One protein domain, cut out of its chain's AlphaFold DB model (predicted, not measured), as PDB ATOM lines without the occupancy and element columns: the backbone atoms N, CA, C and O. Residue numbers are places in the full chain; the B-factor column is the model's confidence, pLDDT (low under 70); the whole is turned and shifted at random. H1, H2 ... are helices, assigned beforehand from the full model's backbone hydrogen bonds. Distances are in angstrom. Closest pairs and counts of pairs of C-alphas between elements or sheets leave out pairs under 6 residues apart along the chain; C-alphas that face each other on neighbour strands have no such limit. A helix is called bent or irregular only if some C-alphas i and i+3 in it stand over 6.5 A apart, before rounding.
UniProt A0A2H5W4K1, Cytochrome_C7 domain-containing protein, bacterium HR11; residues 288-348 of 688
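AT A GLANCE: This is residues 288 to 348 of the 688 residues of the protein "Cytochrome_C7 domain-containing protein" of bacterium HR11 (UniProt A0A2H5W4K1). Four short helices are strung along a winding chain: H1 and H2 make an L-shaped corner at one end of the longest axis, the small H3 sits near the middle, and H4 lies beyond it, away from that corner. Between H3 and H4 a long loop, residues 317 to 335, swings out to the other end of the axis and folds back. The printed part has 61 residues with four named helices, H1, H2, H3 and H4 in that order, and no named strand; the class is all helix, though under half of the residues, 29 of 61, are in named elements. The whole is compact, with a radius of gyration of the C-alphas of 12.0 A, and spans 33 by 28 by 19 A.

IN THESE COORDINATES: H1 is residues 288 to 295, 10.9 A from first to last C-alpha, and begins at C-alpha 288 at (51.883, -29.971, 104.934). After Gly 296, H2 is residues 297 to 303, 10.0 A long. H3 is residues 312 to 316, 5.9 A long, and begins at C-alpha 312 at (47.970, -25.552, 93.335). H4, the longest helix, is residues 336 to 344, 11.5 A long, and ends at C-alpha 344 at (32.783, -22.826, 88.959). H4 is neither bent nor irregular, but only just: C-alphas 340 and 343 are 6.1 A apart.

HOW THE PARTS SIT: H1 and H2 only just touch, with 3 pairs of C-alphas within 8 A, and touch only at the corner by their link. Their closest C-alphas, those of Tyr 293 and Gly 299, are 5.4 A apart. Their lines stand about perpendicular, at 86 degrees. H2 and H3 are apart. H1 and H3 are apart, but only just, at 8.2 A between their closest C-alphas. H3 and H4 only just touch, with 3 pairs of C-alphas within 8 A; the closest, those of Cys 315 and Thr 339, are 6.4 A apart. H4 is apart from H1 and from H2. In H1, H2 and H3 every O i to N i+4 pair is within hydrogen-bond range; in H4, 4 of 5 are.

THE WHOLE: The two C-alphas farthest apart are those of Leu 304 and Pro 327, at 33.7 A, and the first and last printed C-alphas, Glu 288 and Thr 348, are 28.1 A apart. The link from H1 to H2 is tight, that from H2 to H3 short, and that from H3 to H4 long, with 19 residues. The C-alphas of these 19 residues, 317 to 335, lie 7 to 16 A from the mean of the C-alphas. The printed part has no cut. The mean pLDDT of the printed part is 93.9, and no printed residue is under 70.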
ATOM      1  N   GLU A 288      53.122 -30.015 104.138       89.44
ATOM      2  CA  GLU A 288      51.883 -29.971 104.934       89.44
ATOM      3  C   GLU A 288      50.669 -29.509 104.103       89.44
ATOM      4  O   GLU A 288      49.609 -30.130 104.135       89.44
ATOM      5  N   ARG A 289      50.830 -28.452 103.297       92.31
ATOM      6  CA  ARG A 289      49.758 -27.921 102.437       92.31
ATOM      7  C   ARG A 289      49.434 -28.850 101.274       92.31
ATOM      8  O   ARG A 289      48.282 -28.903 100.845       92.31
ATOM      9  N   TYR A 290      50.436 -29.560 100.764       94.94
ATOM     10  CA  TYR A 290      50.251 -30.570  99.734       94.94
ATOM     11  C   TYR A 290      49.427 -31.744 100.261       94.94
ATOM     12  O   TYR A 290      48.489 -32.148  99.583       94.94
ATOM     13  N   HIS A 291      49.696 -32.229 101.476       93.19
ATOM     14  CA  HIS A 291      48.912 -33.310 102.078       93.19
ATOM     15  C   HIS A 291      47.440 -32.928 102.252       93.19
ATOM     16  O   HIS A 291      46.572 -33.672 101.804       93.19
ATOM     17  N   THR A 292      47.140 -31.746 102.802       93.88
ATOM     18  CA  THR A 292      45.739 -31.322 102.972       93.88
ATOM     19  C   THR A 292      45.022 -31.088 101.639       93.88
ATOM     20  O   THR A 292      43.832 -31.359 101.528       93.88
ATOM     21  N   TYR A 293      45.736 -30.624 100.606       95.25
ATOM     22  CA  TYR A 293      45.189 -30.519  99.249       95.25
ATOM     23  C   TYR A 293      44.916 -31.898  98.637       95.25
ATOM     24  O   TYR A 293      43.831 -32.124  98.103       95.25
ATOM     25  N   ARG A 294      45.900 -32.807  98.713       93.88
ATOM     26  CA  ARG A 294      45.845 -34.175  98.178       93.88
ATOM     27  C   ARG A 294      44.658 -34.932  98.766       93.88
ATOM     28  O   ARG A 294      43.916 -35.570  98.029       93.88
ATOM     29  N   ASP A 295      44.464 -34.797 100.074       91.31
ATOM     30  CA  ASP A 295      43.399 -35.469 100.815       91.31
ATOM     31  C   ASP A 295      42.022 -34.806 100.596       91.31
ATOM     32  O   ASP A 295      40.991 -35.425 100.867       91.31
ATOM     33  N   GLY A 296      41.981 -33.577 100.070       92.75
ATOM     34  CA  GLY A 296      40.759 -32.870  99.690       92.75
ATOM     35  C   GLY A 296      40.242 -33.254  98.300       92.75
ATOM     36  O   GLY A 296      40.971 -33.777  97.461       92.75
ATOM     37  N   PHE A 297      38.974 -32.940  98.014       93.06
ATOM     38  CA  PHE A 297      38.288 -33.379  96.788       93.06
ATOM     39  C   PHE A 297      39.081 -33.118  95.496       93.06
ATOM     40  O   PHE A 297      39.236 -34.036  94.694       93.06
ATOM     41  N   HIS A 298      39.603 -31.898  95.298       95.19
ATOM     42  CA  HIS A 298      40.386 -31.561  94.104       95.19
ATOM     43  C   HIS A 298      41.648 -32.421  93.969       95.19
ATOM     44  O   HIS A 298      41.897 -32.949  92.888       95.19
ATOM     45  N   GLY A 299      42.398 -32.622  95.056       94.62
ATOM     46  CA  GLY A 299      43.589 -33.464  95.053       94.62
ATOM     47  C   GLY A 299      43.282 -34.924  94.736       94.62
ATOM     48  O   GLY A 299      43.953 -35.505  93.883       94.62
ATOM     49  N   GLN A 300      42.221 -35.480  95.327       94.88
ATOM     50  CA  GLN A 300      41.825 -36.871  95.091       94.88
ATOM     51  C   GLN A 300      41.465 -37.124  93.622       94.88
ATOM     52  O   GLN A 300      41.934 -38.090  93.022       94.88
ATOM     53  N   VAL A 301      40.676 -36.238  92.998       93.38
ATOM     54  CA  VAL A 301      40.337 -36.395  91.573       93.38
ATOM     55  C   VAL A 301      41.536 -36.127  90.656       93.38
ATOM     56  O   VAL A 301      41.651 -36.782  89.621       93.38
ATOM     57  N   THR A 302      42.456 -35.220  91.022       93.56
ATOM     58  CA  THR A 302      43.719 -35.027  90.287       93.56
ATOM     59  C   THR A 302      44.567 -36.296  90.321       93.56
ATOM     60  O   THR A 302      45.072 -36.706  89.280       93.56
ATOM     61  N   ALA A 303      44.688 -36.947  91.481       92.25
ATOM     62  CA  ALA A 303      45.441 -38.192  91.628       92.25
ATOM     63  C   ALA A 303      44.854 -39.340  90.789       92.25
ATOM     64  O   ALA A 303      45.596 -40.155  90.249       92.25
ATOM     65  N   LEU A 304      43.531 -39.351  90.595       92.88
ATOM     66  CA  LEU A 304      42.853 -40.278  89.682       92.88
ATOM     67  C   LEU A 304      42.965 -39.901  88.193       92.88
ATOM     68  O   LEU A 304      42.429 -40.607  87.340       92.88
ATOM     69  N   GLY A 305      43.651 -38.806  87.857       90.31
ATOM     70  CA  GLY A 305      43.921 -38.399  86.478       90.31
ATOM     71  C   GLY A 305      42.958 -37.365  85.892       90.31
ATOM     72  O   GLY A 305      43.005 -37.109  84.689       90.31
ATOM     73  N   PHE A 306      42.098 -36.738  86.701       91.44
ATOM     74  CA  PHE A 306      41.138 -35.750  86.205       91.44
ATOM     75  C   PHE A 306      41.812 -34.403  85.899       91.44
ATOM     76  O   PHE A 306      42.081 -33.594  86.790       91.44
ATOM     77  N   LEU A 307      42.060 -34.143  84.612       89.12
ATOM     78  CA  LEU A 307      42.844 -32.996  84.124       89.12
ATOM     79  C   LEU A 307      42.243 -31.622  84.454       89.12
ATOM     80  O   LEU A 307      42.973 -30.633  84.558       89.12
ATOM     81  N   THR A 308      40.920 -31.548  84.590       89.00
ATOM     82  CA  THR A 308      40.196 -30.278  84.774       89.00
ATOM     83  C   THR A 308      40.039 -29.872  86.237       89.00
ATOM     84  O   THR A 308      39.585 -28.763  86.518       89.00
ATOM     85  N   ALA A 309      40.440 -30.736  87.175       91.94
ATOM     86  CA  ALA A 309      40.489 -30.389  88.587       91.94
ATOM     87  C   ALA A 309      41.433 -29.203  88.829       91.94
ATOM     88  O   ALA A 309      42.460 -29.061  88.154       91.94
ATOM     89  N   ALA A 310      41.075 -28.363  89.800       94.56
ATOM     90  CA  ALA A 310      41.921 -27.255  90.210       94.56
ATOM     91  C   ALA A 310      43.127 -27.777  90.998       94.56
ATOM     92  O   ALA A 310      42.953 -28.451  92.006       94.56
ATOM     93  N   ILE A 311      44.330 -27.421  90.561       94.56
ATOM     94  CA  ILE A 311      45.607 -27.720  91.208       94.56
ATOM     95  C   ILE A 311      46.180 -26.474  91.889       94.56
ATOM     96  O   ILE A 311      45.668 -25.364  91.734       94.56
ATOM     97  N   CYS A 312      47.290 -26.636  92.618       93.88
ATOM     98  CA  CYS A 312      47.970 -25.552  93.335       93.88
ATOM     99  C   CYS A 312      48.138 -24.279  92.487       93.88
ATOM    100  O   CYS A 312      47.918 -23.174  92.978       93.88
ATOM    101  N   SER A 313      48.491 -24.426  91.206       92.62
ATOM    102  CA  SER A 313      48.749 -23.303  90.302       92.62
ATOM    103  C   SER A 313      47.502 -22.544  89.844       92.62
ATOM    104  O   SER A 313      47.624 -21.371  89.492       92.62
ATOM    105  N   ASP A 314      46.314 -23.149  89.886       94.19
ATOM    106  CA  ASP A 314      45.079 -22.462  89.484       94.19
ATOM    107  C   ASP A 314      44.602 -21.486  90.569       94.19
ATOM    108  O   ASP A 314      44.023 -20.438  90.259       94.19
ATOM    109  N   CYS A 315      44.897 -21.810  91.834       94.31
ATOM    110  CA  CYS A 315      44.566 -20.988  92.994       94.31
ATOM    111  C   CYS A 315      45.696 -20.025  93.369       94.31
ATOM    112  O   CYS A 315      45.422 -18.850  93.581       94.31
ATOM    113  N   HIS A 316      46.951 -20.486  93.439       94.19
ATOM    114  CA  HIS A 316      48.082 -19.698  93.950       94.19
ATOM    115  C   HIS A 316      48.869 -18.926  92.888       94.19
ATOM    116  O   HIS A 316      49.806 -18.238  93.264       94.19
ATOM    117  N   THR A 317      48.523 -19.030  91.598       91.75
ATOM    118  CA  THR A 317      49.161 -18.305  90.479       91.75
ATOM    119  C   THR A 317      50.704 -18.299  90.577       91.75
ATOM    120  O   THR A 317      51.270 -17.333  91.064       91.75
ATOM    121  N   PRO A 318      51.443 -19.329  90.120       89.88
ATOM    122  CA  PRO A 318      52.862 -19.537  90.467       89.88
ATOM    123  C   PRO A 318      53.827 -18.389  90.137       89.88
ATOM    124  O   PRO A 318      54.851 -18.242  90.799       89.88
ATOM    125  N   HIS A 319      53.513 -17.577  89.124       93.50
ATOM    126  CA  HIS A 319      54.290 -16.382  88.776       93.50
ATOM    127  C   HIS A 319      53.838 -15.110  89.510       93.50
ATOM    128  O   HIS A 319      54.489 -14.088  89.378       93.50
ATOM    129  N   GLN A 320      52.749 -15.174  90.276       94.38
ATOM    130  CA  GLN A 320      52.184 -14.099  91.095       94.38
ATOM    131  C   GLN A 320      51.778 -14.614  92.497       94.38
ATOM    132  O   GLN A 320      50.689 -14.320  92.998       94.38
ATOM    133  N   ASN A 321      52.583 -15.506  93.089       92.00
ATOM    134  CA  ASN A 321      52.200 -16.272  94.280       92.00
ATOM    135  C   ASN A 321      52.397 -15.484  95.585       92.00
ATOM    136  O   ASN A 321      53.194 -15.856  96.448       92.00
ATOM    137  N   GLU A 322      51.649 -14.395  95.725       94.25
ATOM    138  CA  GLU A 322      51.668 -13.556  96.922       94.25
ATOM    139  C   GLU A 322      51.003 -14.228  98.137       94.25
ATOM    140  O   GLU A 322      50.098 -15.065  97.977       94.25
ATOM    141  N   PRO A 323      51.389 -13.853  99.375       92.88
ATOM    142  CA  PRO A 323      50.775 -14.380 100.588       92.88
ATOM    143  C   PRO A 323      49.268 -14.107 100.614       92.88
ATOM    144  O   PRO A 323      48.821 -13.056 100.178       92.88
ATOM    145  N   ALA A 324      48.473 -14.989 101.227       92.38
ATOM    146  CA  ALA A 324      47.008 -14.847 101.266       92.38
ATOM    147  C   ALA A 324      46.490 -13.556 101.938       92.38
ATOM    148  O   ALA A 324      45.332 -13.196 101.768       92.38
ATOM    149  N   ARG A 325      47.335 -12.859 102.704       94.50
ATOM    150  CA  ARG A 325      47.035 -11.549 103.309       94.50
ATOM    151  C   ARG A 325      47.275 -10.363 102.372       94.50
ATOM    152  O   ARG A 325      46.868  -9.256 102.696       94.50
ATOM    153  N   ASP A 326      47.971 -10.576 101.261       95.19
ATOM    154  CA  ASP A 326      48.245  -9.531 100.284       95.19
ATOM    155  C   ASP A 326      47.013  -9.328  99.382       95.19
ATOM    156  O   ASP A 326      46.539 -10.307  98.797       95.19
ATOM    157  N   PRO A 327      46.496  -8.096  99.219       95.38
ATOM    158  CA  PRO A 327      45.359  -7.810  98.343       95.38
ATOM    159  C   PRO A 327      45.545  -8.228  96.876       95.38
ATOM    160  O   PRO A 327      44.551  -8.449  96.181       95.38
ATOM    161  N   LYS A 328      46.786  -8.342  96.385       93.06
ATOM    162  CA  LYS A 328      47.095  -8.829  95.031       93.06
ATOM    163  C   LYS A 328      46.984 -10.348  94.905       93.06
ATOM    164  O   LYS A 328      46.818 -10.853  93.796       93.06
ATOM    165  N   SER A 329      47.065 -11.087  96.013       96.00
ATOM    166  CA  SER A 329      47.052 -12.549  95.992       96.00
ATOM    167  C   SER A 329      45.728 -13.082  95.458       96.00
ATOM    168  O   SER A 329      44.645 -12.689  95.901       96.00
ATOM    169  N   SER A 330      45.785 -14.050  94.544       95.88
ATOM    170  CA  SER A 330      44.583 -14.724  94.041       95.88
ATOM    171  C   SER A 330      43.843 -15.511  95.126       95.88
ATOM    172  O   SER A 330      42.650 -15.765  94.981       95.88
ATOM    173  N   VAL A 331      44.505 -15.854  96.233       95.62
ATOM    174  CA  VAL A 331      43.876 -16.509  97.391       95.62
ATOM    175  C   VAL A 331      43.532 -15.538  98.525       95.62
ATOM    176  O   VAL A 331      43.156 -15.975  99.610       95.62
ATOM    177  N   HIS A 332      43.629 -14.227  98.292       96.69
ATOM    178  CA  HIS A 332      43.138 -13.232  99.242       96.69
ATOM    179  C   HIS A 332      41.612 -13.343  99.408       96.69
ATOM    180  O   HIS A 332      40.927 -13.492  98.391       96.69
ATOM    181  N   PRO A 333      41.040 -13.206 100.625       95.12
ATOM    182  CA  PRO A 333      39.600 -13.358 100.858       95.12
ATOM    183  C   PRO A 333      38.708 -12.547  99.906       95.12
ATOM    184  O   PRO A 333      37.712 -13.062  99.403       95.12
ATOM    185  N   ALA A 334      39.106 -11.312  99.581       96.31
ATOM    186  CA  ALA A 334      38.375 -10.451  98.643       96.31
ATOM    187  C   ALA A 334      38.423 -10.928  97.173       96.31
ATOM    188  O   ALA A 334      37.570 -10.547  96.375       96.31
ATOM    189  N   ASN A 335      39.397 -11.769  96.811       96.81
ATOM    190  CA  ASN A 335      39.607 -12.273  95.452       96.81
ATOM    191  C   ASN A 335      39.067 -13.698  95.248       96.81
ATOM    192  O   ASN A 335      38.937 -14.136  94.103       96.81
ATOM    193  N   LEU A 336      38.723 -14.425  96.320       96.38
ATOM    194  CA  LEU A 336      38.338 -15.839  96.240       96.38
ATOM    195  C   LEU A 336      37.128 -16.090  95.336       96.38
ATOM    196  O   LEU A 336      37.099 -17.092  94.626       96.38
ATOM    197  N   THR A 337      36.149 -15.183  95.301       96.69
ATOM    198  CA  THR A 337      34.974 -15.327  94.421       96.69
ATOM    199  C   THR A 337      35.377 -15.324  92.952       96.69
ATOM    200  O   THR A 337      34.890 -16.140  92.171       96.69
ATOM    201  N   ARG A 338      36.339 -14.474  92.579       96.38
ATOM    202  CA  ARG A 338      36.932 -14.464  91.240       96.38
ATOM    203  C   ARG A 338      37.748 -15.731  90.992       96.38
ATOM    204  O   ARG A 338      37.617 -16.323  89.927       96.38
ATOM    205  N   THR A 339      38.567 -16.155  91.952       96.12
ATOM    206  CA  THR A 339      39.471 -17.305  91.800       96.12
ATOM    207  C   THR A 339      38.712 -18.620  91.667       96.12
ATOM    208  O   THR A 339      38.881 -19.317  90.669       96.12
ATOM    209  N   CYS A 340      37.802 -18.926  92.596       95.81
ATOM    210  CA  CYS A 340      36.925 -20.093  92.499       95.81
ATOM    211  C   CYS A 340      36.011 -20.008  91.269       95.81
ATOM    212  O   CYS A 340      35.710 -21.023  90.634       95.81
ATOM    213  N   GLY A 341      35.600 -18.793  90.895       95.69
ATOM    214  CA  GLY A 341      34.717 -18.580  89.761       95.69
ATOM    215  C   GLY A 341      35.330 -18.861  88.390       95.69
ATOM    216  O   GLY A 341      34.581 -19.101  87.445       95.69
ATOM    217  N   ARG A 342      36.665 -18.944  88.276       94.12
ATOM    218  CA  ARG A 342      37.347 -19.360  87.033       94.12
ATOM    219  C   ARG A 342      36.891 -20.739  86.551       94.12
ATOM    220  O   ARG A 342      36.754 -20.937  85.350       94.12
ATOM    221  N   CYS A 343      36.628 -21.662  87.480       93.69
ATOM    222  CA  CYS A 343      36.183 -23.022  87.161       93.69
ATOM    223  C   CYS A 343      34.700 -23.251  87.480       93.69
ATOM    224  O   CYS A 343      34.021 -23.997  86.778       93.69
ATOM    225  N   HIS A 344      34.168 -22.612  88.527       93.75
ATOM    226  CA  HIS A 344      32.783 -22.826  88.959       93.75
ATOM    227  C   HIS A 344      31.774 -21.840  88.337       93.75
ATOM    228  O   HIS A 344      30.561 -22.035  88.486       93.75
ATOM    229  N   GLY A 345      32.227 -20.818  87.604       94.25
ATOM    230  CA  GLY A 345      31.394 -19.690  87.174       94.25
ATOM    231  C   GLY A 345      31.055 -18.764  88.353       94.25
ATOM    232  O   GLY A 345      31.776 -18.757  89.344       94.25
ATOM    233  N   PRO A 346      29.961 -17.990  88.313       94.19
ATOM    234  CA  PRO A 346      29.581 -17.140  89.442       94.19
ATOM    235  C   PRO A 346      29.387 -17.950  90.735       94.19
ATOM    236  O   PRO A 346      28.610 -18.910  90.764       94.19
ATOM    237  N   VAL A 347      30.091 -17.555  91.800       95.50
ATOM    238  CA  VAL A 347      30.034 -18.173  93.135       95.50
ATOM    239  C   VAL A 347      29.696 -17.132  94.200       95.50
ATOM    240  O   VAL A 347      30.015 -15.952  94.055       95.50
ATOM    241  N   THR A 348      29.033 -17.564  95.272       95.19
ATOM    242  CA  THR A 348      28.627 -16.695  96.385       95.19
ATOM    243  C   THR A 348      29.778 -16.469  97.369       95.19
ATOM    244  O   THR A 348      30.739 -17.239  97.413       95.19
TER     245      THR A 348